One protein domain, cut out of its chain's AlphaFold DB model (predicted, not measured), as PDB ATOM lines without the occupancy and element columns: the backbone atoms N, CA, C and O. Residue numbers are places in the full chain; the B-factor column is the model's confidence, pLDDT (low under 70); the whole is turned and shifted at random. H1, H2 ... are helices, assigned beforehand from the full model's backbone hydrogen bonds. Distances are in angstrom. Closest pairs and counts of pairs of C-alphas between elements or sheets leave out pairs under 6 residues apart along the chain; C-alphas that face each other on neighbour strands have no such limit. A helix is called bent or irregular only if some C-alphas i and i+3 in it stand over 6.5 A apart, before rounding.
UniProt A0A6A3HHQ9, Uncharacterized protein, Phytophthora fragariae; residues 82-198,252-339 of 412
ATOM      1  N   SER A  82     -47.916  -8.038 -36.474       30.48
ATOM      2  CA  SER A  82     -46.795  -8.847 -35.984       30.48
ATOM      3  C   SER A  82     -46.562 -10.044 -36.907       30.48
ATOM      4  O   SER A  82     -45.460 -10.227 -37.412       30.48
ATOM      5  N   SER A  83     -47.630 -10.762 -37.279       27.94
ATOM      6  CA  SER A  83     -47.547 -11.930 -38.168       27.94
ATOM      7  C   SER A  83     -47.082 -11.601 -39.595       27.94
ATOM      8  O   SER A  83     -46.442 -12.429 -40.238       27.94
ATOM      9  N   ARG A  84     -47.344 -10.390 -40.113       31.56
ATOM     10  CA  ARG A  84     -46.825  -9.952 -41.429       31.56
ATOM     11  C   ARG A  84     -45.347  -9.556 -41.396       31.56
ATOM     12  O   ARG A  84     -44.670  -9.698 -42.412       31.56
ATOM     13  N   LEU A  85     -44.855  -9.064 -40.257       36.22
ATOM     14  CA  LEU A  85     -43.427  -8.834 -40.032       36.22
ATOM     15  C   LEU A  85     -42.688 -10.183 -39.914       36.22
ATOM     16  O   LEU A  85     -41.636 -10.360 -40.525       36.22
ATOM     17  N   LEU A  86     -43.321 -11.138 -39.216       34.69
ATOM     18  CA  LEU A  86     -42.863 -12.499 -38.909       34.69
ATOM     19  C   LEU A  86     -42.521 -13.331 -40.155       34.69
ATOM     20  O   LEU A  86     -41.432 -13.882 -40.246       34.69
ATOM     21  N   VAL A  87     -43.422 -13.371 -41.146       31.12
ATOM     22  CA  VAL A  87     -43.253 -14.183 -42.372       31.12
ATOM     23  C   VAL A  87     -42.185 -13.610 -43.315       31.12
ATOM     24  O   VAL A  87     -41.632 -14.316 -44.143       31.12
ATOM     25  N   ARG A  88     -41.850 -12.320 -43.202       33.81
ATOM     26  CA  ARG A  88     -40.878 -11.670 -44.104       33.81
ATOM     27  C   ARG A  88     -39.432 -11.746 -43.622       33.81
ATOM     28  O   ARG A  88     -38.527 -11.562 -44.429       33.81
ATOM     29  N   LEU A  89     -39.210 -12.004 -42.332       37.22
ATOM     30  CA  LEU A  89     -37.868 -12.180 -41.768       37.22
ATOM     31  C   LEU A  89     -37.278 -13.567 -42.081       37.22
ATOM     32  O   LEU A  89     -36.060 -13.725 -42.032       37.22
ATOM     33  N   THR A  90     -38.114 -14.556 -42.421       36.41
ATOM     34  CA  THR A  90     -37.701 -15.954 -42.634       36.41
ATOM     35  C   THR A  90     -37.201 -16.268 -44.044       36.41
ATOM     36  O   THR A  90     -36.422 -17.204 -44.194       36.41
ATOM     37  N   ASP A  91     -37.574 -15.482 -45.059       33.66
ATOM     38  CA  ASP A  91     -37.323 -15.833 -46.472       33.66
ATOM     39  C   ASP A  91     -36.046 -15.217 -47.071       33.66
ATOM     40  O   ASP A  91     -35.803 -15.340 -48.271       33.66
ATOM     41  N   GLY A  92     -35.219 -14.534 -46.266       41.22
ATOM     42  CA  GLY A  92     -33.886 -14.020 -46.646       41.22
ATOM     43  C   GLY A  92     -33.851 -12.926 -47.731       41.22
ATOM     44  O   GLY A  92     -32.917 -12.134 -47.786       41.22
ATOM     45  N   THR A  93     -34.895 -12.804 -48.549       38.25
ATOM     46  CA  THR A  93     -34.956 -11.987 -49.771       38.25
ATOM     47  C   THR A  93     -35.545 -10.588 -49.554       38.25
ATOM     48  O   THR A  93     -35.468  -9.739 -50.440       38.25
ATOM     49  N   HIS A  94     -36.072 -10.288 -48.360       38.56
ATOM     50  CA  HIS A  94     -36.739  -9.011 -48.052       38.56
ATOM     51  C   HIS A  94     -36.328  -8.385 -46.707       38.56
ATOM     52  O   HIS A  94     -37.126  -7.705 -46.062       38.56
ATOM     53  N   PHE A  95     -35.074  -8.565 -46.280       40.03
ATOM     54  CA  PHE A  95     -34.581  -7.986 -45.019       40.03
ATOM     55  C   PHE A  95     -34.424  -6.451 -45.072       40.03
ATOM     56  O   PHE A  95     -34.598  -5.765 -44.067       40.03
ATOM     57  N   LEU A  96     -34.149  -5.890 -46.254       35.44
ATOM     58  CA  LEU A  96     -33.862  -4.461 -46.443       35.44
ATOM     59  C   LEU A  96     -35.057  -3.515 -46.170       35.44
ATOM     60  O   LEU A  96     -34.866  -2.571 -45.409       35.44
ATOM     61  N   PRO A  97     -36.286  -3.744 -46.681       35.69
ATOM     62  CA  PRO A  97     -37.431  -2.867 -46.386       35.69
ATOM     63  C   PRO A  97     -37.955  -2.971 -44.940       35.69
ATOM     64  O   PRO A  97     -38.722  -2.117 -44.504       35.69
ATOM     65  N   GLN A  98     -37.551  -3.996 -44.180       42.12
ATOM     66  CA  GLN A  98     -37.898  -4.142 -42.759       42.12
ATOM     67  C   GLN A  98     -36.951  -3.356 -41.842       42.12
ATOM     68  O   GLN A  98     -37.363  -2.920 -40.772       42.12
ATOM     69  N   LEU A  99     -35.706  -3.110 -42.266       44.69
ATOM     70  CA  LEU A  99     -34.769  -2.257 -41.527       44.69
ATOM     71  C   LEU A  99     -35.253  -0.802 -41.445       44.69
ATOM     72  O   LEU A  99     -35.015  -0.149 -40.434       44.69
ATOM     73  N   THR A 100     -35.985  -0.324 -42.453       42.03
ATOM     74  CA  THR A 100     -36.652   0.991 -42.481       42.03
ATOM     75  C   THR A 100     -37.723   1.108 -41.387       42.03
ATOM     76  O   THR A 100     -37.746   2.068 -40.619       42.03
ATOM     77  N   VAL A 101     -38.560   0.073 -41.236       43.88
ATOM     78  CA  VAL A 101     -39.589  -0.014 -40.178       43.88
ATOM     79  C   VAL A 101     -38.959  -0.155 -38.792       43.88
ATOM     80  O   VAL A 101     -39.501   0.330 -37.802       43.88
ATOM     81  N   ILE A 102     -37.805  -0.819 -38.697       46.91
ATOM     82  CA  ILE A 102     -37.097  -0.942 -37.426       46.91
ATOM     83  C   ILE A 102     -36.380   0.372 -37.066       46.91
ATOM     84  O   ILE A 102     -36.428   0.758 -35.900       46.91
ATOM     85  N   ARG A 103     -35.788   1.108 -38.024       46.56
ATOM     86  CA  ARG A 103     -35.175   2.437 -37.784       46.56
ATOM     87  C   ARG A 103     -36.177   3.406 -37.157       46.56
ATOM     88  O   ARG A 103     -35.888   3.904 -36.072       46.56
ATOM     89  N   THR A 104     -37.367   3.520 -37.746       44.59
ATOM     90  CA  THR A 104     -38.454   4.416 -37.306       44.59
ATOM     91  C   THR A 104     -39.115   4.034 -35.977       44.59
ATOM     92  O   THR A 104     -39.637   4.903 -35.285       44.59
ATOM     93  N   ARG A 105     -39.106   2.753 -35.574       44.47
ATOM     94  CA  ARG A 105     -39.759   2.296 -34.325       44.47
ATOM     95  C   ARG A 105     -38.976   2.545 -33.039       44.47
ATOM     96  O   ARG A 105     -39.545   2.377 -31.967       44.47
ATOM     97  N   PHE A 106     -37.702   2.907 -33.120       50.06
ATOM     98  CA  PHE A 106     -36.927   3.258 -31.933       50.06
ATOM     99  C   PHE A 106     -36.482   4.703 -32.096       50.06
ATOM    100  O   PHE A 106     -35.513   5.027 -32.790       50.06
ATOM    101  N   THR A 107     -37.224   5.571 -31.450       51.94
ATOM    102  CA  THR A 107     -36.872   6.971 -31.338       51.94
ATOM    103  C   THR A 107     -35.864   7.132 -30.203       51.94
ATOM    104  O   THR A 107     -36.133   6.685 -29.089       51.94
ATOM    105  N   SER A 108     -34.761   7.837 -30.449       57.09
ATOM    106  CA  SER A 108     -33.898   8.380 -29.388       57.09
ATOM    107  C   SER A 108     -34.668   9.364 -28.495       57.09
ATOM    108  O   SER A 108     -34.289   9.576 -27.349       57.09
ATOM    109  N   ARG A 109     -35.775   9.926 -29.008       52.28
ATOM    110  CA  ARG A 109     -36.603  10.988 -28.408       52.28
ATOM    111  C   ARG A 109     -37.124  10.727 -26.985       52.28
ATOM    112  O   ARG A 109     -37.573  11.657 -26.332       52.28
ATOM    113  N   HIS A 110     -37.055   9.502 -26.472       57.19
ATOM    114  CA  HIS A 110     -37.471   9.184 -25.097       57.19
ATOM    115  C   HIS A 110     -36.489   8.264 -24.369       57.19
ATOM    116  O   HIS A 110     -36.836   7.682 -23.345       57.19
ATOM    117  N   GLN A 111     -35.277   8.129 -24.903       65.94
ATOM    118  CA  GLN A 111     -34.261   7.256 -24.346       65.94
ATOM    119  C   GLN A 111     -33.320   8.036 -23.429       65.94
ATOM    120  O   GLN A 111     -32.802   9.097 -23.777       65.94
ATOM    121  N   ARG A 112     -33.082   7.493 -22.240       73.69
ATOM    122  CA  ARG A 112     -32.184   8.059 -21.238       73.69
ATOM    123  C   ARG A 112     -30.761   7.592 -21.502       73.69
ATOM    124  O   ARG A 112     -30.481   6.392 -21.478       73.69
ATOM    125  N   ALA A 113     -29.863   8.547 -21.720       80.69
ATOM    126  CA  ALA A 113     -28.428   8.311 -21.654       80.69
ATOM    127  C   ALA A 113     -27.961   8.290 -20.188       80.69
ATOM    128  O   ALA A 113     -28.587   8.884 -19.315       80.69
ATOM    129  N   TRP A 114     -26.827   7.641 -19.917       84.75
ATOM    130  CA  TRP A 114     -26.175   7.677 -18.597       84.75
ATOM    131  C   TRP A 114     -25.487   9.016 -18.291       84.75
ATOM    132  O   TRP A 114     -24.897   9.191 -17.230       84.75
ATOM    133  N   TYR A 115     -25.546   9.970 -19.215       85.56
ATOM    134  CA  TYR A 115     -25.018  11.319 -19.076       85.56
ATOM    135  C   TYR A 115     -26.067  12.329 -19.539       85.56
ATOM    136  O   TYR A 115     -27.024  11.973 -20.222       85.56
ATOM    137  N   ASP A 116     -25.869  13.596 -19.184       85.25
ATOM    138  CA  ASP A 116     -26.715  14.703 -19.629       85.25
ATOM    139  C   ASP A 116     -26.286  15.171 -21.036       85.25
ATOM    140  O   ASP A 116     -25.188  15.726 -21.174       85.25
ATOM    141  N   PRO A 117     -27.118  14.984 -22.083       85.00
ATOM    142  CA  PRO A 117     -26.799  15.415 -23.445       85.00
ATOM    143  C   PRO A 117     -26.492  16.908 -23.567       85.00
ATOM    144  O   PRO A 117     -25.670  17.296 -24.392       85.00
ATOM    145  N   LYS A 118     -27.108  17.750 -22.723       83.94
ATOM    146  CA  LYS A 118     -26.923  19.209 -22.762       83.94
ATOM    147  C   LYS A 118     -25.559  19.619 -22.217       83.94
ATOM    148  O   LYS A 118     -24.992  20.608 -22.666       83.94
ATOM    149  N   LYS A 119     -25.016  18.848 -21.270       88.31
ATOM    150  CA  LYS A 119     -23.672  19.072 -20.714       88.31
ATOM    151  C   LYS A 119     -22.568  18.483 -21.586       88.31
ATOM    152  O   LYS A 119     -21.453  18.992 -21.555       88.31
ATOM    153  N   HIS A 120     -22.878  17.442 -22.358       88.56
ATOM    154  CA  HIS A 120     -21.917  16.743 -23.214       88.56
ATOM    155  C   HIS A 120     -22.436  16.625 -24.660       88.56
ATOM    156  O   HIS A 120     -22.648  15.511 -25.146       88.56
ATOM    157  N   PRO A 121     -22.648  17.752 -25.370       87.06
ATOM    158  CA  PRO A 121     -23.258  17.752 -26.703       87.06
ATOM    159  C   PRO A 121     -22.412  17.011 -27.747       87.06
ATOM    160  O   PRO A 121     -22.950  16.290 -28.585       87.06
ATOM    161  N   ASP A 122     -21.085  17.114 -27.657       89.06
ATOM    162  CA  ASP A 122     -20.156  16.424 -28.557       89.06
ATOM    163  C   ASP A 122     -20.179  14.900 -28.345       89.06
ATOM    164  O   ASP A 122     -20.206  14.128 -29.308       89.06
ATOM    165  N   LEU A 123     -20.242  14.453 -27.082       89.12
ATOM    166  CA  LEU A 123     -20.430  13.040 -26.747       89.12
ATOM    167  C   LEU A 123     -21.783  12.535 -27.245       89.12
ATOM    168  O   LEU A 123     -21.880  11.413 -27.744       89.12
ATOM    169  N   HIS A 124     -22.820  13.362 -27.104       86.75
ATOM    170  CA  HIS A 124     -24.166  13.035 -27.543       86.75
ATOM    171  C   HIS A 124     -24.249  12.863 -29.058       86.75
ATOM    172  O   HIS A 124     -24.829  11.888 -29.531       86.75
ATOM    173  N   LEU A 125     -23.598  13.744 -29.818       85.81
ATOM    174  CA  LEU A 125     -23.491  13.620 -31.266       85.81
ATOM    175  C   LEU A 125     -22.799  12.316 -31.678       85.81
ATOM    176  O   LEU A 125     -23.298  11.597 -32.544       85.81
ATOM    177  N   GLU A 126     -21.680  11.969 -31.039       87.38
ATOM    178  CA  GLU A 126     -20.984  10.712 -31.331       87.38
ATOM    179  C   GLU A 126     -21.801   9.484 -30.933       87.38
ATOM    180  O   GLU A 126     -21.811   8.487 -31.659       87.38
ATOM    181  N   HIS A 127     -22.536   9.563 -29.825       86.00
ATOM    182  CA  HIS A 127     -23.459   8.514 -29.415       86.00
ATOM    183  C   HIS A 127     -24.572   8.322 -30.446       86.00
ATOM    184  O   HIS A 127     -24.804   7.194 -30.880       86.00
ATOM    185  N   TRP A 128     -25.208   9.410 -30.886       83.38
ATOM    186  CA  TRP A 128     -26.253   9.381 -31.906       83.38
ATOM    187  C   TRP A 128     -25.724   8.796 -33.217       83.38
ATOM    188  O   TRP A 128     -26.313   7.854 -33.747       83.38
ATOM    189  N   ARG A 129     -24.563   9.257 -33.706       85.69
ATOM    190  CA  ARG A 129     -23.936   8.729 -34.929       85.69
ATOM    191  C   ARG A 129     -23.629   7.243 -34.815       85.69
ATOM    192  O   ARG A 129     -23.982   6.474 -35.708       85.69
ATOM    193  N   PHE A 130     -22.992   6.832 -33.720       84.44
ATOM    194  CA  PHE A 130     -22.685   5.430 -33.451       84.44
ATOM    195  C   PHE A 130     -23.956   4.577 -33.457       84.44
ATOM    196  O   PHE A 130     -24.017   3.558 -34.154       84.44
ATOM    197  N   PHE A 131     -24.968   5.012 -32.707       79.00
ATOM    198  CA  PHE A 131     -26.216   4.291 -32.552       79.00
ATOM    199  C   PHE A 131     -26.946   4.196 -33.891       79.00
ATOM    200  O   PHE A 131     -27.153   3.094 -34.390       79.00
ATOM    201  N   MET A 132     -27.245   5.318 -34.544       78.00
ATOM    202  CA  MET A 132     -28.016   5.329 -35.789       78.00
ATOM    203  C   MET A 132     -27.314   4.580 -36.927       78.00
ATOM    204  O   MET A 132     -27.962   3.836 -37.667       78.00
ATOM    205  N   GLN A 133     -25.985   4.683 -37.031       80.94
ATOM    206  CA  GLN A 133     -25.224   4.012 -38.085       80.94
ATOM    207  C   GLN A 133     -25.145   2.488 -37.896       80.94
ATOM    208  O   GLN A 133     -25.219   1.737 -38.873       80.94
ATOM    209  N   HIS A 134     -24.959   2.008 -36.663       79.19
ATOM    210  CA  HIS A 134     -24.663   0.593 -36.405       79.19
ATOM    211  C   HIS A 134     -25.837  -0.209 -35.852       79.19
ATOM    212  O   HIS A 134     -25.790  -1.439 -35.842       79.19
ATOM    213  N   ARG A 135     -26.938   0.445 -35.499       75.06
ATOM    214  CA  ARG A 135     -28.140  -0.196 -34.973       75.06
ATOM    215  C   ARG A 135     -28.739  -1.301 -35.848       75.06
ATOM    216  O   ARG A 135     -29.010  -2.372 -35.305       75.06
ATOM    217  N   PRO A 136     -28.864  -1.155 -37.182       74.25
ATOM    218  CA  PRO A 136     -29.237  -2.275 -38.050       74.25
ATOM    219  C   PRO A 136     -28.325  -3.497 -37.878       74.25
ATOM    220  O   PRO A 136     -28.788  -4.635 -37.865       74.25
ATOM    221  N   THR A 137     -27.022  -3.260 -37.699       77.44
ATOM    222  CA  THR A 137     -26.040  -4.326 -37.478       77.44
ATOM    223  C   THR A 137     -26.262  -4.995 -36.124       77.44
ATOM    224  O   THR A 137     -26.241  -6.221 -36.055       77.44
ATOM    225  N   PHE A 138     -26.528  -4.227 -35.066       74.31
ATOM    226  CA  PHE A 138     -26.809  -4.767 -33.733       74.31
ATOM    227  C   PHE A 138     -28.022  -5.683 -33.736       74.31
ATOM    228  O   PHE A 138     -27.935  -6.800 -33.242       74.31
ATOM    229  N   LEU A 139     -29.102  -5.272 -34.395       72.19
ATOM    230  CA  LEU A 139     -30.320  -6.070 -34.513       72.19
ATOM    231  C   LEU A 139     -30.081  -7.371 -35.279       72.19
ATOM    232  O   LEU A 139     -30.468  -8.437 -34.814       72.19
ATOM    233  N   ILE A 140     -29.378  -7.316 -36.414       73.19
ATOM    234  CA  ILE A 140     -29.018  -8.519 -37.184       73.19
ATOM    235  C   ILE A 140     -28.191  -9.492 -36.330       73.19
ATOM    236  O   ILE A 140     -28.372 -10.708 -36.413       73.19
ATOM    237  N   LEU A 141     -27.278  -8.967 -35.510       72.62
ATOM    238  CA  LEU A 141     -26.396  -9.767 -34.662       72.62
ATOM    239  C   LEU A 141     -27.075 -10.279 -33.389       72.62
ATOM    240  O   LEU A 141     -26.747 -11.386 -32.968       72.62
ATOM    241  N   ALA A 142     -27.989  -9.510 -32.800       69.88
ATOM    242  CA  ALA A 142     -28.812  -9.891 -31.652       69.88
ATOM    243  C   ALA A 142     -29.870 -10.925 -32.035       69.88
ATOM    244  O   ALA A 142     -30.210 -11.781 -31.235       69.88
ATOM    245  N   LEU A 143     -30.346 -10.898 -33.277       70.88
ATOM    246  CA  LEU A 143     -31.248 -11.907 -33.824       70.88
ATOM    247  C   LEU A 143     -30.490 -13.132 -34.357       70.88
ATOM    248  O   LEU A 143     -31.087 -14.167 -34.614       70.88
ATOM    249  N   TYR A 144     -29.174 -13.035 -34.562       69.81
ATOM    250  CA  TYR A 144     -28.404 -14.047 -35.291       69.81
ATOM    251  C   TYR A 144     -29.131 -14.509 -36.571       69.81
ATOM    252  O   TYR A 144     -29.267 -15.703 -36.849       69.81
ATOM    253  N   ALA A 145     -29.664 -13.544 -37.328       66.81
ATOM    254  CA  ALA A 145     -30.509 -13.833 -38.478       66.81
ATOM    255  C   ALA A 145     -29.742 -14.680 -39.520       66.81
ATOM    256  O   ALA A 145     -28.550 -14.411 -39.757       66.81
ATOM    257  N   PRO A 146     -30.384 -15.691 -40.145       66.31
ATOM    258  CA  PRO A 146     -29.795 -16.426 -41.259       66.31
ATOM    259  C   PRO A 146     -29.310 -15.468 -42.352       66.31
ATOM    260  O   PRO A 146     -29.947 -14.456 -42.633       66.31
ATOM    261  N   THR A 147     -28.152 -15.761 -42.937       69.88
ATOM    262  CA  THR A 147     -27.598 -14.977 -44.044       69.88
ATOM    263  C   THR A 147     -26.789 -15.879 -44.955       69.88
ATOM    264  O   THR A 147     -26.048 -16.741 -44.470       69.88
ATOM    265  N   ASP A 148     -26.886 -15.617 -46.250       74.25
ATOM    266  CA  ASP A 148     -26.086 -16.289 -47.270       74.25
ATOM    267  C   ASP A 148     -24.675 -15.682 -47.362       74.25
ATOM    268  O   ASP A 148     -23.751 -16.317 -47.868       74.25
ATOM    269  N   ASP A 149     -24.466 -14.486 -46.792       79.06
ATOM    270  CA  ASP A 149     -23.170 -13.807 -46.746       79.06
ATOM    271  C   ASP A 149     -22.652 -13.637 -45.308       79.06
ATOM    272  O   ASP A 149     -22.666 -12.568 -44.677       79.06
ATOM    273  N   ALA A 150     -22.133 -14.738 -44.765       78.44
ATOM    274  CA  ALA A 150     -21.474 -14.737 -43.463       78.44
ATOM    275  C   ALA A 150     -20.194 -13.872 -43.441       78.44
ATOM    276  O   ALA A 150     -19.737 -13.478 -42.361       78.44
ATOM    277  N   GLY A 151     -19.591 -13.583 -44.600       77.69
ATOM    278  CA  GLY A 151     -18.424 -12.712 -44.738       77.69
ATOM    279  C   GLY A 151     -18.777 -11.254 -44.464       77.69
ATOM    280  O   GLY A 151     -18.204 -10.645 -43.555       77.69
ATOM    281  N   ALA A 152     -19.773 -10.723 -45.172       79.00
ATOM    282  CA  ALA A 152     -20.279  -9.369 -44.968       79.00
ATOM    283  C   ALA A 152     -20.781  -9.158 -43.538       79.00
ATOM    284  O   ALA A 152     -20.427  -8.161 -42.906       79.00
ATOM    285  N   ARG A 153     -21.505 -10.130 -42.965       79.38
ATOM    286  CA  ARG A 153     -21.948 -10.054 -41.561       79.38
ATOM    287  C   ARG A 153     -20.772  -9.939 -40.586       79.38
ATOM    288  O   ARG A 153     -20.815  -9.126 -39.663       79.38
ATOM    289  N   ARG A 154     -19.698 -10.716 -40.787       81.25
ATOM    290  CA  ARG A 154     -18.475 -10.611 -39.965       81.25
ATOM    291  C   ARG A 154     -17.800  -9.250 -40.121       81.25
ATOM    292  O   ARG A 154     -17.338  -8.698 -39.124       81.25
ATOM    293  N   LYS A 155     -17.771  -8.694 -41.335       84.31
ATOM    294  CA  LYS A 155     -17.212  -7.364 -41.603       84.31
ATOM    295  C   LYS A 155     -18.014  -6.261 -40.908       84.31
ATOM    296  O   LYS A 155     -17.416  -5.449 -40.210       84.31
ATOM    297  N   LEU A 156     -19.343  -6.273 -41.030       83.44
ATOM    298  CA  LEU A 156     -20.229  -5.325 -40.342       83.44
ATOM    299  C   LEU A 156     -20.070  -5.411 -38.822       83.44
ATOM    300  O   LEU A 156     -19.884  -4.384 -38.173       83.44
ATOM    301  N   LYS A 157     -20.039  -6.633 -38.268       80.88
ATOM    302  CA  LYS A 157     -19.758  -6.851 -36.843       80.88
ATOM    303  C   LYS A 157     -18.419  -6.245 -36.434       80.88
ATOM    304  O   LYS A 157     -18.363  -5.536 -35.439       80.88
ATOM    305  N   SER A 158     -17.359  -6.512 -37.201       84.38
ATOM    306  CA  SER A 158     -16.029  -5.962 -36.926       84.38
ATOM    307  C   SER A 158     -16.072  -4.436 -36.871       84.38
ATOM    308  O   SER A 158     -15.696  -3.869 -35.855       84.38
ATOM    309  N   ILE A 159     -16.617  -3.775 -37.897       86.81
ATOM    310  CA  ILE A 159     -16.716  -2.306 -37.955       86.81
ATOM    311  C   ILE A 159     -17.505  -1.752 -36.761       86.81
ATOM    312  O   ILE A 159     -17.057  -0.805 -36.117       86.81
ATOM    313  N   ALA A 160     -18.643  -2.364 -36.431       83.94
ATOM    314  CA  ALA A 160     -19.468  -1.931 -35.311       83.94
ATOM    315  C   ALA A 160     -18.735  -2.087 -33.962       83.94
ATOM    316  O   ALA A 160     -18.782  -1.187 -33.126       83.94
ATOM    317  N   CYS A 161     -17.973  -3.173 -33.772       82.94
ATOM    318  CA  CYS A 161     -17.114  -3.348 -32.598       82.94
ATOM    319  C   CYS A 161     -16.012  -2.281 -32.518       82.94
ATOM    320  O   CYS A 161     -15.760  -1.765 -31.433       82.94
ATOM    321  N   GLN A 162     -15.375  -1.919 -33.637       87.75
ATOM    322  CA  GLN A 162     -14.351  -0.860 -33.657       87.75
ATOM    323  C   GLN A 162     -14.947   0.486 -33.230       87.75
ATOM    324  O   GLN A 162     -14.386   1.186 -32.390       87.75
ATOM    325  N   LYS A 163     -16.122   0.830 -33.768       87.88
ATOM    326  CA  LYS A 163     -16.825   2.075 -33.435       87.88
ATOM    327  C   LYS A 163     -17.311   2.106 -31.991       87.88
ATOM    328  O   LYS A 163     -17.220   3.146 -31.349       87.88
ATOM    329  N   ARG A 164     -17.700   0.957 -31.439       87.12
ATOM    330  CA  ARG A 164     -17.995   0.827 -30.012       87.12
ATOM    331  C   ARG A 164     -16.763   1.087 -29.142       87.12
ATOM    332  O   ARG A 164     -16.868   1.817 -28.168       87.12
ATOM    333  N   LEU A 165     -15.594   0.535 -29.486       88.44
ATOM    334  CA  LEU A 165     -14.353   0.800 -28.737       88.44
ATOM    335  C   LEU A 165     -13.978   2.285 -28.753       88.44
ATOM    336  O   LEU A 165     -13.522   2.814 -27.737       88.44
ATOM    337  N   LEU A 166     -14.202   2.965 -29.878       90.19
ATOM    338  CA  LEU A 166     -14.017   4.410 -29.976       90.19
ATOM    339  C   LEU A 166     -14.992   5.163 -29.059       90.19
ATOM    340  O   LEU A 166     -14.561   6.003 -28.276       90.19
ATOM    341  N   PHE A 167     -16.279   4.810 -29.086       89.62
ATOM    342  CA  PHE A 167     -17.281   5.448 -28.233       89.62
ATOM    343  C   PHE A 167     -17.020   5.218 -26.734       89.62
ATOM    344  O   PHE A 167     -17.116   6.150 -25.935       89.62
ATOM    345  N   ILE A 168     -16.599   4.010 -26.343       89.81
ATOM    346  CA  ILE A 168     -16.152   3.725 -24.969       89.81
ATOM    347  C   ILE A 168     -14.929   4.578 -24.610       89.81
ATOM    348  O   ILE A 168     -14.846   5.090 -23.497       89.81
ATOM    349  N   SER A 169     -13.997   4.767 -25.548       92.94
ATOM    350  CA  SER A 169     -12.829   5.621 -25.317       92.94
ATOM    351  C   SER A 169     -13.245   7.061 -25.005       92.94
ATOM    352  O   SER A 169     -12.765   7.607 -24.017       92.94
ATOM    353  N   TYR A 170     -14.200   7.633 -25.750       93.75
ATOM    354  CA  TYR A 170     -14.729   8.970 -25.456       93.75
ATOM    355  C   TYR A 170     -15.357   9.063 -24.066       93.75
ATOM    356  O   TYR A 170     -15.044   9.986 -23.324       93.75
ATOM    357  N   ASN A 171     -16.156   8.072 -23.666       92.31
ATOM    358  CA  ASN A 171     -16.750   8.054 -22.328       92.31
ATOM    359  C   ASN A 171     -15.688   8.011 -21.214       92.31
ATOM    360  O   ASN A 171     -15.793   8.733 -20.226       92.31
ATOM    361  N   ILE A 172     -14.642   7.196 -21.375       93.56
ATOM    362  CA  ILE A 172     -13.545   7.096 -20.399       93.56
ATOM    363  C   ILE A 172     -12.718   8.384 -20.360       93.56
ATOM    364  O   ILE A 172     -12.267   8.802 -19.295       93.56
ATOM    365  N   GLU A 173     -12.486   9.010 -21.509       94.94
ATOM    366  CA  GLU A 173     -11.758  10.275 -21.589       94.94
ATOM    367  C   GLU A 173     -12.549  11.440 -20.974       94.94
ATOM    368  O   GLU A 173     -11.941  12.295 -20.329       94.94
ATOM    369  N   GLU A 174     -13.878  11.447 -21.121       93.50
ATOM    370  CA  GLU A 174     -14.784  12.459 -20.566       93.50
ATOM    371  C   GLU A 174     -14.949  12.302 -19.045       93.50
ATOM    372  O   GLU A 174     -14.698  13.236 -18.283       93.50
ATOM    373  N   PHE A 175     -15.315  11.104 -18.579       92.69
ATOM    374  CA  PHE A 175     -15.725  10.872 -17.186       92.69
ATOM    375  C   PHE A 175     -14.632  10.245 -16.308       92.69
ATOM    376  O   PHE A 175     -14.794  10.113 -15.093       92.69
ATOM    377  N   GLY A 176     -13.504   9.844 -16.897       93.50
ATOM    378  CA  GLY A 176     -12.576   8.916 -16.254       93.50
ATOM    379  C   GLY A 176     -13.126   7.490 -16.236       93.50
ATOM    380  O   GLY A 176     -14.289   7.236 -16.548       93.50
ATOM    381  N   TYR A 177     -12.277   6.536 -15.856       92.81
ATOM    382  CA  TYR A 177     -12.654   5.126 -15.913       92.81
ATOM    383  C   TYR A 177     -13.767   4.790 -14.921       92.81
ATOM    384  O   TYR A 177     -14.831   4.341 -15.322       92.81
ATOM    385  N   TYR A 178     -13.564   5.068 -13.632       91.25
ATOM    386  CA  TYR A 178     -14.568   4.763 -12.608       91.25
ATOM    387  C   TYR A 178     -15.823   5.628 -12.721       91.25
ATOM    388  O   TYR A 178     -16.914   5.132 -12.471       91.25
ATOM    389  N   GLY A 179     -15.687   6.892 -13.140       91.25
ATOM    390  CA  GLY A 179     -16.834   7.776 -13.348       91.25
ATOM    391  C   GLY A 179     -17.749   7.270 -14.461       91.25
ATOM    392  O   GLY A 179     -18.959   7.206 -14.271       91.25
ATOM    393  N   PHE A 180     -17.178   6.830 -15.587       90.56
ATOM    394  CA  PHE A 180     -17.961   6.210 -16.655       90.56
ATOM    395  C   PHE A 180     -18.710   4.964 -16.168       90.56
ATOM    396  O   PHE A 180     -19.889   4.813 -16.463       90.56
ATOM    397  N   LEU A 181     -18.051   4.089 -15.409       87.56
ATOM    398  CA  LEU A 181     -18.669   2.845 -14.938       87.56
ATOM    399  C   LEU A 181     -19.752   3.063 -13.903       87.56
ATOM    400  O   LEU A 181     -20.751   2.360 -13.932       87.56
ATOM    401  N   GLU A 182     -19.589   4.047 -13.027       87.62
ATOM    402  CA  GLU A 182     -20.646   4.434 -12.100       87.62
ATOM    403  C   GLU A 182     -21.893   4.878 -12.876       87.62
ATOM    404  O   GLU A 182     -22.992   4.386 -12.633       87.62
ATOM    405  N   LEU A 183     -21.717   5.746 -13.877       86.06
ATOM    406  CA  LEU A 183     -22.817   6.210 -14.722       86.06
ATOM    407  C   LEU A 183     -23.444   5.065 -15.536       86.06
ATOM    408  O   LEU A 183     -24.662   5.019 -15.685       86.06
ATOM    409  N   PHE A 184     -22.629   4.150 -16.059       81.56
ATOM    410  CA  PHE A 184     -23.062   3.103 -16.986       81.56
ATOM    411  C   PHE A 184     -23.548   1.803 -16.321       81.56
ATOM    412  O   PHE A 184     -24.332   1.074 -16.912       81.56
ATOM    413  N   GLU A 185     -23.067   1.438 -15.136       80.25
ATOM    414  CA  GLU A 185     -23.523   0.217 -14.451       80.25
ATOM    415  C   GLU A 185     -24.592   0.524 -13.394       80.25
ATOM    416  O   GLU A 185     -25.478  -0.301 -13.173       80.25
ATOM    417  N   ASN A 186     -24.557   1.714 -12.779       78.25
ATOM    418  CA  ASN A 186     -25.491   2.101 -11.714       78.25
ATOM    419  C   ASN A 186     -26.492   3.192 -12.137       78.25
ATOM    420  O   ASN A 186     -27.379   3.556 -11.359       78.25
ATOM    421  N   GLY A 187     -26.374   3.737 -13.351       71.81
ATOM    422  CA  GLY A 187     -27.277   4.766 -13.862       71.81
ATOM    423  C   GLY A 187     -28.613   4.218 -14.365       71.81
ATOM    424  O   GLY A 187     -28.730   3.093 -14.843       71.81
ATOM    425  N   ALA A 188     -29.649   5.055 -14.309       70.62
ATOM    426  CA  ALA A 188     -30.949   4.746 -14.896       70.62
ATOM    427  C   ALA A 188     -30.972   5.148 -16.382       70.62
ATOM    428  O   ALA A 188     -31.414   6.245 -16.722       70.62
ATOM    429  N   HIS A 189     -30.496   4.261 -17.253       72.38
ATOM    430  CA  HIS A 189     -30.456   4.463 -18.704       72.38
ATOM    431  C   HIS A 189     -31.083   3.288 -19.456       72.38
ATOM    432  O   HIS A 189     -31.145   2.168 -18.958       72.38
ATOM    433  N   ASP A 190     -31.502   3.523 -20.696       69.31
ATOM    434  CA  ASP A 190     -32.289   2.547 -21.466       69.31
ATOM    435  C   ASP A 190     -31.405   1.651 -22.351       69.31
ATOM    436  O   ASP A 190     -31.739   1.399 -23.502       69.31
ATOM    437  N   HIS A 191     -30.251   1.230 -21.809       66.19
ATOM    438  CA  HIS A 191     -29.186   0.457 -22.474       66.19
ATOM    439  C   HIS A 191     -29.020   0.799 -23.969       66.19
ATOM    440  O   HIS A 191     -29.481   0.084 -24.850       66.19
ATOM    441  N   LEU A 192     -28.396   1.947 -24.247       63.75
ATOM    442  CA  LEU A 192     -28.246   2.479 -25.612       63.75
ATOM    443  C   LEU A 192     -26.930   2.095 -26.286       63.75
ATOM    444  O   LEU A 192     -26.691   2.424 -27.449       63.75
ATOM    445  N   MET A 193     -26.062   1.395 -25.562       68.94
ATOM    446  CA  MET A 193     -24.809   0.899 -26.095       68.94
ATOM    447  C   MET A 193     -24.909  -0.606 -26.238       68.94
ATOM    448  O   MET A 193     -24.695  -1.324 -25.263       68.94
ATOM    449  N   TRP A 194     -25.126  -1.082 -27.467       65.75
ATOM    450  CA  TRP A 194     -25.077  -2.515 -27.722       65.75
ATOM    451  C   TRP A 194     -23.689  -3.051 -27.380       65.75
ATOM    452  O   TRP A 194     -22.712  -2.888 -28.123       65.75
ATOM    453  N   LEU A 195     -23.604  -3.723 -26.234       61.06
ATOM    454  CA  LEU A 195     -22.378  -4.322 -25.722       61.06
ATOM    455  C   LEU A 195     -22.051  -5.650 -26.400       61.06
ATOM    456  O   LEU A 195     -21.113  -6.321 -26.013       61.06
ATOM    457  N   GLY A 196     -22.722  -6.000 -27.493       59.06
ATOM    458  CA  GLY A 196     -22.428  -7.212 -28.246       59.06
ATOM    459  C   GLY A 196     -23.368  -8.351 -27.896       59.06
ATOM    460  O   GLY A 196     -23.719  -8.546 -26.742       59.06
ATOM    461  N   SER A 197     -23.753  -9.138 -28.899       56.75
ATOM    462  CA  SER A 197     -24.555 -10.340 -28.694       56.75
ATOM    463  C   SER A 197     -23.706 -11.487 -28.152       56.75
ATOM    464  O   SER A 197     -22.515 -11.624 -28.488       56.75
ATOM    465  N   LYS A 198     -24.338 -12.334 -27.331       61.75
ATOM    466  CA  LYS A 198     -23.771 -13.600 -26.855       61.75
ATOM    467  C   LYS A 198     -23.189 -14.391 -28.024       61.75
ATOM    468  O   LYS A 198     -23.665 -14.356 -29.162       61.75
ATOM    469  N   TYR A 252     -23.776  -8.091 -23.158       52.28
ATOM    470  CA  TYR A 252     -22.917  -8.248 -21.984       52.28
ATOM    471  C   TYR A 252     -23.211  -7.148 -20.960       52.28
ATOM    472  O   TYR A 252     -23.133  -5.976 -21.286       52.28
ATOM    473  N   ALA A 253     -23.494  -7.514 -19.710       54.47
ATOM    474  CA  ALA A 253     -23.885  -6.569 -18.659       54.47
ATOM    475  C   ALA A 253     -22.711  -5.908 -17.903       54.47
ATOM    476  O   ALA A 253     -22.940  -5.249 -16.896       54.47
ATOM    477  N   SER A 254     -21.447  -6.136 -18.297       59.97
ATOM    478  CA  SER A 254     -20.301  -5.650 -17.510       59.97
ATOM    479  C   SER A 254     -19.020  -5.416 -18.303       59.97
ATOM    480  O   SER A 254     -18.776  -5.992 -19.370       59.97
ATOM    481  N   ILE A 255     -18.133  -4.654 -17.668       60.44
ATOM    482  CA  ILE A 255     -16.784  -4.292 -18.107       60.44
ATOM    483  C   ILE A 255     -15.874  -5.433 -18.554       60.44
ATOM    484  O   ILE A 255     -14.888  -5.200 -19.262       60.44
ATOM    485  N   ARG A 256     -16.178  -6.672 -18.143       61.47
ATOM    486  CA  ARG A 256     -15.390  -7.857 -18.502       61.47
ATOM    487  C   ARG A 256     -15.278  -8.014 -20.012       61.47
ATOM    488  O   ARG A 256     -14.371  -8.692 -20.478       61.47
ATOM    489  N   GLU A 257     -16.140  -7.367 -20.788       62.91
ATOM    490  CA  GLU A 257     -16.013  -7.325 -22.236       62.91
ATOM    491  C   GLU A 257     -14.735  -6.612 -22.727       62.91
ATOM    492  O   GLU A 257     -14.119  -7.064 -23.696       62.91
ATOM    493  N   LEU A 258     -14.270  -5.549 -22.055       67.62
ATOM    494  CA  LEU A 258     -12.991  -4.899 -22.389       67.62
ATOM    495  C   LEU A 258     -11.818  -5.868 -22.214       67.62
ATOM    496  O   LEU A 258     -10.890  -5.889 -23.028       67.62
ATOM    497  N   GLU A 259     -11.886  -6.716 -21.187       73.81
ATOM    498  CA  GLU A 259     -10.916  -7.788 -20.973       73.81
ATOM    499  C   GLU A 259     -11.058  -8.895 -22.022       73.81
ATOM    500  O   GLU A 259     -10.077  -9.277 -22.651       73.81
ATOM    501  N   GLN A 260     -12.276  -9.398 -22.246       69.38
ATOM    502  CA  GLN A 260     -12.558 -10.501 -23.176       69.38
ATOM    503  C   GLN A 260     -12.201 -10.152 -24.622       69.38
ATOM    504  O   GLN A 260     -11.752 -11.009 -25.386       69.38
ATOM    505  N   SER A 261     -12.402  -8.893 -25.002       68.88
ATOM    506  CA  SER A 261     -12.062  -8.384 -26.324       68.88
ATOM    507  C   SER A 261     -10.584  -8.036 -26.465       68.88
ATOM    508  O   SER A 261     -10.187  -7.679 -27.571       68.88
ATOM    509  N   ASN A 262      -9.767  -8.154 -25.404       80.56
ATOM    510  CA  ASN A 262      -8.391  -7.651 -25.322       80.56
ATOM    511  C   ASN A 262      -8.286  -6.169 -25.728       80.56
ATOM    512  O   ASN A 262      -7.305  -5.765 -26.354       80.56
ATOM    513  N   ALA A 263      -9.305  -5.358 -25.435       87.19
ATOM    514  CA  ALA A 263      -9.321  -3.944 -25.800       87.19
ATOM    515  C   ALA A 263      -8.384  -3.091 -24.928       87.19
ATOM    516  O   ALA A 263      -7.985  -2.005 -25.343       87.19
ATOM    517  N   LEU A 264      -8.011  -3.605 -23.750       90.56
ATOM    518  CA  LEU A 264      -7.038  -3.003 -22.831       90.56
ATOM    519  C   LEU A 264      -5.581  -3.169 -23.288       90.56
ATOM    520  O   LEU A 264      -4.684  -2.545 -22.729       90.56
ATOM    521  N   ASP A 265      -5.325  -4.029 -24.277       89.19
ATOM    522  CA  ASP A 265      -3.971  -4.294 -24.751       89.19
ATOM    523  C   ASP A 265      -3.492  -3.187 -25.702       89.19
ATOM    524  O   ASP A 265      -3.891  -3.114 -26.868       89.19
ATOM    525  N   SER A 266      -2.594  -2.344 -25.198       89.31
ATOM    526  CA  SER A 266      -1.989  -1.225 -25.922       89.31
ATOM    527  C   SER A 266      -1.160  -1.637 -27.139       89.31
ATOM    528  O   SER A 266      -1.049  -0.853 -28.083       89.31
ATOM    529  N   SER A 267      -0.627  -2.866 -27.176       89.06
ATOM    530  CA  SER A 267       0.196  -3.333 -28.298       89.06
ATOM    531  C   SER A 267      -0.632  -3.751 -29.512       89.06
ATOM    532  O   SER A 267      -0.079  -4.180 -30.526       89.06
ATOM    533  N   ARG A 268      -1.962  -3.713 -29.412       90.19
ATOM    534  CA  ARG A 268      -2.843  -4.071 -30.520       90.19
ATOM    535  C   ARG A 268      -2.976  -2.927 -31.525       90.19
ATOM    536  O   ARG A 268      -2.807  -1.758 -31.165       90.19
ATOM    537  N   PRO A 269      -3.338  -3.244 -32.782       91.00
ATOM    538  CA  PRO A 269      -3.692  -2.228 -33.766       91.00
ATOM    539  C   PRO A 269      -4.759  -1.282 -33.214       91.00
ATOM    540  O   PRO A 269      -5.706  -1.745 -32.583       91.00
ATOM    541  N   ALA A 270      -4.629   0.020 -33.488       89.81
ATOM    542  CA  ALA A 270      -5.463   1.068 -32.888       89.81
ATOM    543  C   ALA A 270      -6.975   0.820 -33.029       89.81
ATOM    544  O   ALA A 270      -7.726   1.083 -32.101       89.81
ATOM    545  N   HIS A 271      -7.419   0.246 -34.150       86.50
ATOM    546  CA  HIS A 271      -8.829  -0.062 -34.389       86.50
ATOM    547  C   HIS A 271      -9.362  -1.249 -33.559       86.50
ATOM    548  O   HIS A 271     -10.567  -1.452 -33.499       86.50
ATOM    549  N   LEU A 272      -8.504  -2.049 -32.916       89.50
ATOM    550  CA  LEU A 272      -8.888  -3.221 -32.110       89.50
ATOM    551  C   LEU A 272      -8.722  -3.008 -30.600       89.50
ATOM    552  O   LEU A 272      -8.848  -3.965 -29.833       89.50
ATOM    553  N   ARG A 273      -8.400  -1.787 -30.174       92.25
ATOM    554  CA  ARG A 273      -8.186  -1.426 -28.772       92.25
ATOM    555  C   ARG A 273      -8.842  -0.092 -28.451       92.25
ATOM    556  O   ARG A 273      -9.303   0.608 -29.348       92.25
ATOM    557  N   LEU A 274      -8.867   0.254 -27.169       93.12
ATOM    558  CA  LEU A 274      -9.223   1.606 -26.751       93.12
ATOM    559  C   LEU A 274      -8.173   2.619 -27.236       93.12
ATOM    560  O   LEU A 274      -7.011   2.269 -27.498       93.12
ATOM    561  N   SER A 275      -8.588   3.882 -27.338       93.69
ATOM    562  CA  SER A 275      -7.700   4.986 -27.693       93.69
ATOM    563  C   SER A 275      -6.512   5.047 -26.724       93.69
ATOM    564  O   SER A 275      -6.579   4.617 -25.571       93.69
ATOM    565  N   THR A 276      -5.390   5.603 -27.180       94.94
ATOM    566  CA  THR A 276      -4.213   5.766 -26.316       94.94
ATOM    567  C   THR A 276      -4.520   6.651 -25.097       94.94
ATOM    568  O   THR A 276      -4.035   6.362 -24.005       94.94
ATOM    569  N   ASN A 277      -5.366   7.676 -25.256       95.38
ATOM    570  CA  ASN A 277      -5.810   8.529 -24.154       95.38
ATOM    571  C   ASN A 277      -6.661   7.750 -23.147       95.38
ATOM    572  O   ASN A 277      -6.392   7.826 -21.952       95.38
ATOM    573  N   ALA A 278      -7.632   6.960 -23.612       95.31
ATOM    574  CA  ALA A 278      -8.475   6.142 -22.749       95.31
ATOM    575  C   ALA A 278      -7.653   5.092 -21.987       95.31
ATOM    576  O   ALA A 278      -7.801   4.961 -20.775       95.31
ATOM    577  N   LEU A 279      -6.718   4.400 -22.652       96.06
ATOM    578  CA  LEU A 279      -5.810   3.452 -21.993       96.06
ATOM    579  C   LEU A 279      -4.950   4.130 -20.919       96.06
ATOM    580  O   LEU A 279      -4.847   3.628 -19.799       96.06
ATOM    581  N   ALA A 280      -4.371   5.292 -21.232       96.06
ATOM    582  CA  ALA A 280      -3.602   6.071 -20.267       96.06
ATOM    583  C   ALA A 280      -4.476   6.545 -19.094       96.06
ATOM    584  O   ALA A 280      -4.038   6.482 -17.944       96.06
ATOM    585  N   ARG A 281      -5.716   6.970 -19.364       95.75
ATOM    586  CA  ARG A 281      -6.685   7.409 -18.355       95.75
ATOM    587  C   ARG A 281      -7.073   6.274 -17.409       95.75
ATOM    588  O   ARG A 281      -7.016   6.481 -16.203       95.75
ATOM    589  N   ILE A 282      -7.353   5.076 -17.935       94.94
ATOM    590  CA  ILE A 282      -7.598   3.863 -17.134       94.94
ATOM    591  C   ILE A 282      -6.395   3.575 -16.244       94.94
ATOM    592  O   ILE A 282      -6.536   3.441 -15.033       94.94
ATOM    593  N   ALA A 283      -5.200   3.498 -16.834       95.06
ATOM    594  CA  ALA A 283      -3.995   3.183 -16.082       95.06
ATOM    595  C   ALA A 283      -3.706   4.239 -15.000       95.06
ATOM    596  O   ALA A 283      -3.214   3.888 -13.930       95.06
ATOM    597  N   LEU A 284      -4.022   5.515 -15.257       94.69
ATOM    598  CA  LEU A 284      -3.889   6.599 -14.285       94.69
ATOM    599  C   LEU A 284      -4.895   6.440 -13.138       94.69
ATOM    600  O   LEU A 284      -4.481   6.406 -11.982       94.69
ATOM    601  N   ASP A 285      -6.189   6.291 -13.437       94.00
ATOM    602  CA  ASP A 285      -7.232   6.159 -12.411       94.00
ATOM    603  C   ASP A 285      -7.007   4.909 -11.540       94.00
ATOM    604  O   ASP A 285      -7.054   5.004 -10.319       94.00
ATOM    605  N   VAL A 286      -6.650   3.767 -12.140       92.81
ATOM    606  CA  VAL A 286      -6.396   2.503 -11.416       92.81
ATOM    607  C   VAL A 286      -5.133   2.553 -10.547       92.81
ATOM    608  O   VAL A 286      -5.038   1.829  -9.554       92.81
ATOM    609  N   SER A 287      -4.151   3.382 -10.916       90.56
ATOM    610  CA  SER A 287      -2.913   3.544 -10.137       90.56
ATOM    611  C   SER A 287      -3.043   4.570  -9.012       90.56
ATOM    612  O   SER A 287      -2.235   4.547  -8.089       90.56
ATOM    613  N   THR A 288      -4.005   5.492  -9.102       88.31
ATOM    614  CA  THR A 288      -4.131   6.638  -8.183       88.31
ATOM    615  C   THR A 288      -5.314   6.529  -7.231       88.31
ATOM    616  O   THR A 288      -5.312   7.187  -6.195       88.31
ATOM    617  N   LYS A 289      -6.326   5.725  -7.571       87.75
ATOM    618  CA  LYS A 289      -7.572   5.601  -6.816       87.75
ATOM    619  C   LYS A 289      -7.905   4.138  -6.586       87.75
ATOM    620  O   LYS A 289      -7.672   3.286  -7.446       87.75
ATOM    621  N   ASP A 290      -8.526   3.871  -5.448       87.69
ATOM    622  CA  ASP A 290      -9.155   2.582  -5.220       87.69
ATOM    623  C   ASP A 290     -10.474   2.495  -6.001       87.69
ATOM    624  O   ASP A 290     -11.222   3.477  -6.064       87.69
ATOM    625  N   PRO A 291     -10.762   1.347  -6.640       87.31
ATOM    626  CA  PRO A 291     -11.999   1.176  -7.381       87.31
ATOM    627  C   PRO A 291     -13.190   1.181  -6.410       87.31
ATOM    628  O   PRO A 291     -13.182   0.395  -5.460       87.31
ATOM    629  N   PRO A 292     -14.246   1.977  -6.671       88.00
ATOM    630  CA  PRO A 292     -15.475   1.937  -5.873       88.00
ATOM    631  C   PRO A 292     -16.107   0.539  -5.835       88.00
ATOM    632  O   PRO A 292     -16.608   0.101  -4.803       88.00
ATOM    633  N   ASN A 293     -16.021  -0.190  -6.951       86.44
ATOM    634  CA  ASN A 293     -16.405  -1.590  -7.053       86.44
ATOM    635  C   ASN A 293     -15.181  -2.450  -7.426       86.44
ATOM    636  O   ASN A 293     -14.637  -2.293  -8.526       86.44
ATOM    637  N   PRO A 294     -14.762  -3.408  -6.575       85.50
ATOM    638  CA  PRO A 294     -13.619  -4.278  -6.850       85.50
ATOM    639  C   PRO A 294     -13.725  -5.077  -8.157       85.50
ATOM    640  O   PRO A 294     -12.701  -5.410  -8.746       85.50
ATOM    641  N   ASN A 295     -14.939  -5.361  -8.641       83.44
ATOM    642  CA  ASN A 295     -15.156  -6.129  -9.870       83.44
ATOM    643  C   ASN A 295     -14.859  -5.342 -11.157       83.44
ATOM    644  O   ASN A 295     -14.800  -5.947 -12.228       83.44
ATOM    645  N   TRP A 296     -14.658  -4.023 -11.068       86.50
ATOM    646  CA  TRP A 296     -14.323  -3.182 -12.220       86.50
ATOM    647  C   TRP A 296     -12.877  -3.316 -12.678       86.50
ATOM    648  O   TRP A 296     -12.555  -2.968 -13.809       86.50
ATOM    649  N   VAL A 297     -11.995  -3.814 -11.813       88.44
ATOM    650  CA  VAL A 297     -10.592  -4.036 -12.151       88.44
ATOM    651  C   VAL A 297     -10.293  -5.517 -12.014       88.44
ATOM    652  O   VAL A 297     -10.436  -6.098 -10.942       88.44
ATOM    653  N   GLY A 298      -9.846  -6.132 -13.103       86.25
ATOM    654  CA  GLY A 298      -9.398  -7.517 -13.092       86.25
ATOM    655  C   GLY A 298      -8.048  -7.702 -12.395       86.25
ATOM    656  O   GLY A 298      -7.535  -6.849 -11.669       86.25
ATOM    657  N   ASN A 299      -7.433  -8.860 -12.622       87.44
ATOM    658  CA  ASN A 299      -6.185  -9.219 -11.953       87.44
ATOM    659  C   ASN A 299      -5.023  -8.301 -12.385       87.44
ATOM    660  O   ASN A 299      -4.517  -8.416 -13.495       87.44
ATOM    661  N   ARG A 300      -4.538  -7.439 -11.485       89.50
ATOM    662  CA  ARG A 300      -3.445  -6.484 -11.766       89.50
ATOM    663  C   ARG A 300      -2.074  -7.143 -11.985       89.50
ATOM    664  O   ARG A 300      -1.163  -6.510 -12.511       89.50
ATOM    665  N   SER A 301      -1.908  -8.404 -11.594       87.25
ATOM    666  CA  SER A 301      -0.634  -9.134 -11.635       87.25
ATOM    667  C   SER A 301      -0.484 -10.047 -12.855       87.25
ATOM    668  O   SER A 301       0.622 -10.537 -13.113       87.25
ATOM    669  N   THR A 302      -1.558 -10.275 -13.620       86.31
ATOM    670  CA  THR A 302      -1.581 -11.118 -14.830       86.31
ATOM    671  C   THR A 302      -2.493 -10.544 -15.924       86.31
ATOM    672  O   THR A 302      -3.223  -9.581 -15.711       86.31
ATOM    673  N   GLY A 303      -2.443 -11.115 -17.130       86.00
ATOM    674  CA  GLY A 303      -3.395 -10.793 -18.197       86.00
ATOM    675  C   GLY A 303      -3.327  -9.351 -18.737       86.00
ATOM    676  O   GLY A 303      -2.299  -8.678 -18.594       86.00
ATOM    677  N   PRO A 304      -4.414  -8.880 -19.386       86.62
ATOM    678  CA  PRO A 304      -4.467  -7.561 -20.026       86.62
ATOM    679  C   PRO A 304      -4.220  -6.402 -19.055       86.62
ATOM    680  O   PRO A 304      -3.565  -5.429 -19.418       86.62
ATOM    681  N   TRP A 305      -4.676  -6.533 -17.808       89.88
ATOM    682  CA  TRP A 305      -4.499  -5.527 -16.762       89.88
ATOM    683  C   TRP A 305      -3.045  -5.319 -16.376       89.88
ATOM    684  O   TRP A 305      -2.575  -4.184 -16.388       89.88
ATOM    685  N   LYS A 306      -2.306  -6.400 -16.096       90.44
ATOM    686  CA  LYS A 306      -0.866  -6.292 -15.835       90.44
ATOM    687  C   LYS A 306      -0.157  -5.597 -16.987       90.44
ATOM    688  O   LYS A 306       0.619  -4.679 -16.754       90.44
ATOM    689  N   LYS A 307      -0.448  -6.030 -18.220       91.12
ATOM    690  CA  LYS A 307       0.182  -5.491 -19.428       91.12
ATOM    691  C   LYS A 307      -0.063  -3.987 -19.546       91.12
ATOM    692  O   LYS A 307       0.908  -3.245 -19.654       91.12
ATOM    693  N   LEU A 308      -1.319  -3.553 -19.416       93.19
ATOM    694  CA  LEU A 308      -1.713  -2.143 -19.435       93.19
ATOM    695  C   LEU A 308      -1.001  -1.323 -18.348       93.19
ATOM    696  O   LEU A 308      -0.419  -0.285 -18.640       93.19
ATOM    697  N   LEU A 309      -1.015  -1.794 -17.098       92.69
ATOM    698  CA  LEU A 309      -0.430  -1.067 -15.962       92.69
ATOM    699  C   LEU A 309       1.106  -1.009 -16.013       92.69
ATOM    700  O   LEU A 309       1.714  -0.086 -15.464       92.69
ATOM    701  N   SER A 310       1.734  -1.982 -16.678       93.00
ATOM    702  CA  SER A 310       3.181  -2.032 -16.908       93.00
ATOM    703  C   SER A 310       3.646  -1.286 -18.160       93.00
ATOM    704  O   SER A 310       4.852  -1.181 -18.382       93.00
ATOM    705  N   ASP A 311       2.729  -0.775 -18.986       93.88
ATOM    706  CA  ASP A 311       3.089  -0.152 -20.255       93.88
ATOM    707  C   ASP A 311       3.737   1.224 -20.050       93.88
ATOM    708  O   ASP A 311       3.085   2.239 -19.787       93.88
ATOM    709  N   ILE A 312       5.058   1.258 -20.214       92.88
ATOM    710  CA  ILE A 312       5.863   2.473 -20.088       92.88
ATOM    711  C   ILE A 312       5.559   3.507 -21.178       92.88
ATOM    712  O   ILE A 312       5.767   4.699 -20.956       92.88
ATOM    713  N   THR A 313       5.043   3.088 -22.337       93.12
ATOM    714  CA  THR A 313       4.775   3.994 -23.463       93.12
ATOM    715  C   THR A 313       3.629   4.958 -23.149       93.12
ATOM    716  O   THR A 313       3.621   6.096 -23.624       93.12
ATOM    717  N   LEU A 314       2.714   4.558 -22.257       94.81
ATOM    718  CA  LEU A 314       1.591   5.383 -21.815       94.81
ATOM    719  C   LEU A 314       1.993   6.457 -20.797       94.81
ATOM    720  O   LEU A 314       1.253   7.424 -20.632       94.81
ATOM    721  N   ARG A 315       3.161   6.356 -20.145       93.94
ATOM    722  CA  ARG A 315       3.576   7.258 -19.050       93.94
ATOM    723  C   ARG A 315       3.586   8.732 -19.455       93.94
ATOM    724  O   ARG A 315       3.119   9.586 -18.705       93.94
ATOM    725  N   SER A 316       4.070   9.030 -20.663       95.00
ATOM    726  CA  SER A 316       4.098  10.402 -21.186       95.00
ATOM    727  C   SER A 316       2.690  10.970 -21.406       95.00
ATOM    728  O   SER A 316       2.442  12.146 -21.138       95.00
ATOM    729  N   VAL A 317       1.754  10.128 -21.853       95.75
ATOM    730  CA  VAL A 317       0.349  10.493 -22.037       95.75
ATOM    731  C   VAL A 317      -0.309  10.674 -20.674       95.75
ATOM    732  O   VAL A 317      -0.918  11.713 -20.451       95.75
ATOM    733  N   GLN A 318      -0.097   9.758 -19.724       95.44
ATOM    734  CA  GLN A 318      -0.608   9.865 -18.351       95.44
ATOM    735  C   GLN A 318      -0.228  11.194 -17.692       95.44
ATOM    736  O   GLN A 318      -1.104  11.878 -17.177       95.44
ATOM    737  N   ALA A 319       1.042  11.601 -17.778       95.12
ATOM    738  CA  ALA A 319       1.501  12.874 -17.221       95.12
ATOM    739  C   ALA A 319       0.815  14.089 -17.876       95.12
ATOM    740  O   ALA A 319       0.467  15.059 -17.200       95.12
ATOM    741  N   LYS A 320       0.580  14.042 -19.194       95.00
ATOM    742  CA  LYS A 320      -0.177  15.089 -19.902       95.00
ATOM    743  C   LYS A 320      -1.637  15.127 -19.455       95.00
ATOM    744  O   LYS A 320      -2.173  16.219 -19.277       95.00
ATOM    745  N   LEU A 321      -2.269  13.965 -19.286       94.75
ATOM    746  CA  LEU A 321      -3.653  13.871 -18.826       94.75
ATOM    747  C   LEU A 321      -3.791  14.406 -17.403       94.75
ATOM    748  O   LEU A 321      -4.625  15.270 -17.168       94.75
ATOM    749  N   ASP A 322      -2.924  13.978 -16.491       94.12
ATOM    750  CA  ASP A 322      -2.911  14.424 -15.097       94.12
ATOM    751  C   ASP A 322      -2.747  15.952 -14.982       94.12
ATOM    752  O   ASP A 322      -3.508  16.638 -14.294       94.12
ATOM    753  N   LYS A 323      -1.845  16.533 -15.786       94.56
ATOM    754  CA  LYS A 323      -1.676  17.991 -15.893       94.56
ATOM    755  C   LYS A 323      -2.907  18.720 -16.452       94.56
ATOM    756  O   LYS A 323      -3.122  19.887 -16.125       94.56
ATOM    757  N   ARG A 324      -3.687  18.105 -17.346       93.31
ATOM    758  CA  ARG A 324      -4.941  18.703 -17.852       93.31
ATOM    759  C   ARG A 324      -6.037  18.631 -16.796       93.31
ATOM    760  O   ARG A 324      -6.698  19.636 -16.549       93.31
ATOM    761  N   LEU A 325      -6.166  17.482 -16.141       92.31
ATOM    762  CA  LEU A 325      -7.188  17.215 -15.132       92.31
ATOM    763  C   LEU A 325      -7.008  18.077 -13.883       92.31
ATOM    764  O   LEU A 325      -7.976  18.655 -13.405       92.31
ATOM    765  N   SER A 326      -5.771  18.247 -13.411       92.38
ATOM    766  CA  SER A 326      -5.439  19.179 -12.316       92.38
ATOM    767  C   SER A 326      -5.802  20.636 -12.620       92.38
ATOM    768  O   SER A 326      -5.994  21.426 -11.702       92.38
ATOM    769  N   LYS A 327      -5.934  20.998 -13.901       94.12
ATOM    770  CA  LYS A 327      -6.391  22.319 -14.356       94.12
ATOM    771  C   LYS A 327      -7.890  22.364 -14.670       94.12
ATOM    772  O   LYS A 327      -8.334  23.330 -15.284       94.12
ATOM    773  N   GLY A 328      -8.642  21.306 -14.360       88.38
ATOM    774  CA  GLY A 328     -10.063  21.185 -14.697       88.38
ATOM    775  C   GLY A 328     -10.351  21.121 -16.201       88.38
ATOM    776  O   GLY A 328     -11.486  21.325 -16.616       88.38
ATOM    777  N   LYS A 329      -9.341  20.866 -17.046       88.00
ATOM    778  CA  LYS A 329      -9.519  20.803 -18.501       88.00
ATOM    779  C   LYS A 329      -9.957  19.404 -18.918       88.00
ATOM    780  O   LYS A 329      -9.358  18.419 -18.483       88.00
ATOM    781  N   SER A 330     -10.921  19.338 -19.839       83.69
ATOM    782  CA  SER A 330     -11.338  18.082 -20.468       83.69
ATOM    783  C   SER A 330     -10.141  17.358 -21.090       83.69
ATOM    784  O   SER A 330      -9.211  18.002 -21.588       83.69
ATOM    785  N   VAL A 331     -10.141  16.028 -21.021       88.00
ATOM    786  CA  VAL A 331      -9.109  15.146 -21.583       88.00
ATOM    787  C   VAL A 331      -9.498  14.630 -22.963       88.00
ATOM    788  O   VAL A 331      -8.602  14.377 -23.773       88.00
ATOM    789  N   VAL A 332     -10.797  14.522 -23.231       88.75
ATOM    790  CA  VAL A 332     -11.304  13.987 -24.487       88.75
ATOM    791  C   VAL A 332     -10.956  14.900 -25.655       88.75
ATOM    792  O   VAL A 332     -10.944  16.130 -25.552       88.75
ATOM    793  N   THR A 333     -10.658  14.266 -26.781       83.94
ATOM    794  CA  THR A 333     -10.552  14.942 -28.066       83.94
ATOM    795  C   THR A 333     -11.479  14.243 -29.041       83.94
ATOM    796  O   THR A 333     -11.236  13.103 -29.438       83.94
ATOM    797  N   TYR A 334     -12.533  14.942 -29.437       83.25
ATOM    798  CA  TYR A 334     -13.451  14.469 -30.454       83.25
ATOM    799  C   TYR A 334     -12.852  14.698 -31.847       83.25
ATOM    800  O   TYR A 334     -12.527  15.824 -32.215       83.25
ATOM    801  N   ASP A 335     -12.698  13.626 -32.623       72.62
ATOM    802  CA  ASP A 335     -12.242  13.689 -34.017       72.62
ATOM    803  C   ASP A 335     -13.457  13.570 -34.940       72.62
ATOM    804  O   ASP A 335     -13.665  12.564 -35.623       72.62
ATOM    805  N   HIS A 336     -14.342  14.566 -34.872       70.00
ATOM    806  CA  HIS A 336     -15.568  14.551 -35.651       70.00
ATOM    807  C   HIS A 336     -15.889  15.884 -36.309       70.00
ATOM    808  O   HIS A 336     -15.488  16.967 -35.889       70.00
ATOM    809  N   LYS A 337     -16.668  15.785 -37.385       74.62
ATOM    810  CA  LYS A 337     -17.228  16.942 -38.077       74.62
ATOM    811  C   LYS A 337     -18.456  17.421 -37.310       74.62
ATOM    812  O   LYS A 337     -19.200  16.591 -36.787       74.62
ATOM    813  N   LYS A 338     -18.697  18.735 -37.291       79.56
ATOM    814  CA  LYS A 338     -19.944  19.309 -36.760       79.56
ATOM    815  C   LYS A 338     -21.158  18.603 -37.368       79.56
ATOM    816  O   LYS A 338     -21.088  18.186 -38.527       79.56
ATOM    817  N   PHE A 339     -22.232  18.477 -36.591       79.62
ATOM    818  CA  PHE A 339     -23.492  17.925 -37.079       79.62
ATOM    819  C   PHE A 339     -23.957  18.667 -38.335       79.62
ATOM    820  O   PHE A 339     -23.820  19.889 -38.447       79.62
TER     821      PHE A 339
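This is residues 82 to 198 and 252 to 339 of the 412 residues of an uncharacterized protein of Phytophthora fragariae (UniProt A0A6A3HHQ9). An elongated, all-helix body is built on a helical hairpin, H3 and H4, whose long helix H4 runs through the middle and ends against a cluster of crossed helices at one end. In that cluster H7 is the core, crossed by H9, with H5 meeting it by its first residue, Tyr 177, and H8 near its last, at Leu 309, while at the other end of the body H2 packs on H3 near its kink and H1 lies farther out. The last stretch, residues 326 to 339, folds back from H9 toward the hairpin. The printed part has 205 residues, with nine named helices, H1 to H9 in order, and no named strand. It is compact, with a radius of gyration of the C-alphas of 18.7 A, and spans 57 by 37 by 32 A.

H1, residues 82 to 89, begins at C-alpha 82 (-46.795, -8.847, -35.984), and H2 is residues 96 to 105. H3, residues 121 to 142, is 28.6 A long and irregular, with C-alphas 133 and 136 7.5 A apart and a kink of 54 degrees near residue 136. H4, residues 150 to 175, is 37.1 A long and begins at C-alpha 150 (-21.474, -14.737, -43.463). H5 is residues 177 to 186, H6 residues 256 to 260, H7 residues 276 to 288, 18.2 A long, and H8 residues 303 to 310. H9, residues 312 to 325, is 20.3 A long, only just irregular with C-alphas 313 and 316 6.8 A apart, and ends at C-alpha 325 (-7.188, 17.215, -15.132).

H7 is the hub, touching four helices. H9 touches it about perpendicular, at 79 degrees, with the closest C-alphas, those of Ala 280 and Gln 318, 5.2 A apart. H8 touches H7 at 83 degrees, Ala 283 to Leu 309 being the closest C-alphas at 5.5 A. H5 touches it at 88 degrees, with C-alphas 177 and 282 closest at 5.4 A. H4 touches H7 with residues 169 to 173 alone, at a steep tilt of 49 degrees, C-alphas 169 and 278 closest at 5.1 A. H3 and H4 form a hairpin at a shallow tilt of 29 degrees, opposite ways, C-alphas 134 and 160 closest at 5.9 A. H2 touches H3, C-alphas 99 and 136 closest at 6.5 A. H1 and H2, and H6 and H8, are close but not clearly touching. Every O i to N i+4 pair is within hydrogen-bond range in H4 to H8, against 3 of 4 in H1, 4 of 6 in H2, 16 of 18 in H3 and 8 of 10 in H9.

The C-alphas farthest apart, those of Ser 83 and Lys 323, are 59.1 A apart. Residues 199 to 251 are not printed, and C-alphas 198 and 252 are 7.3 A apart across the cut. The links H2 to H3, H6 to H7 and H7 to H8 are long. The mean pLDDT of the printed part is 77.6; 53 residues are under 70, among them residues 82 to 111.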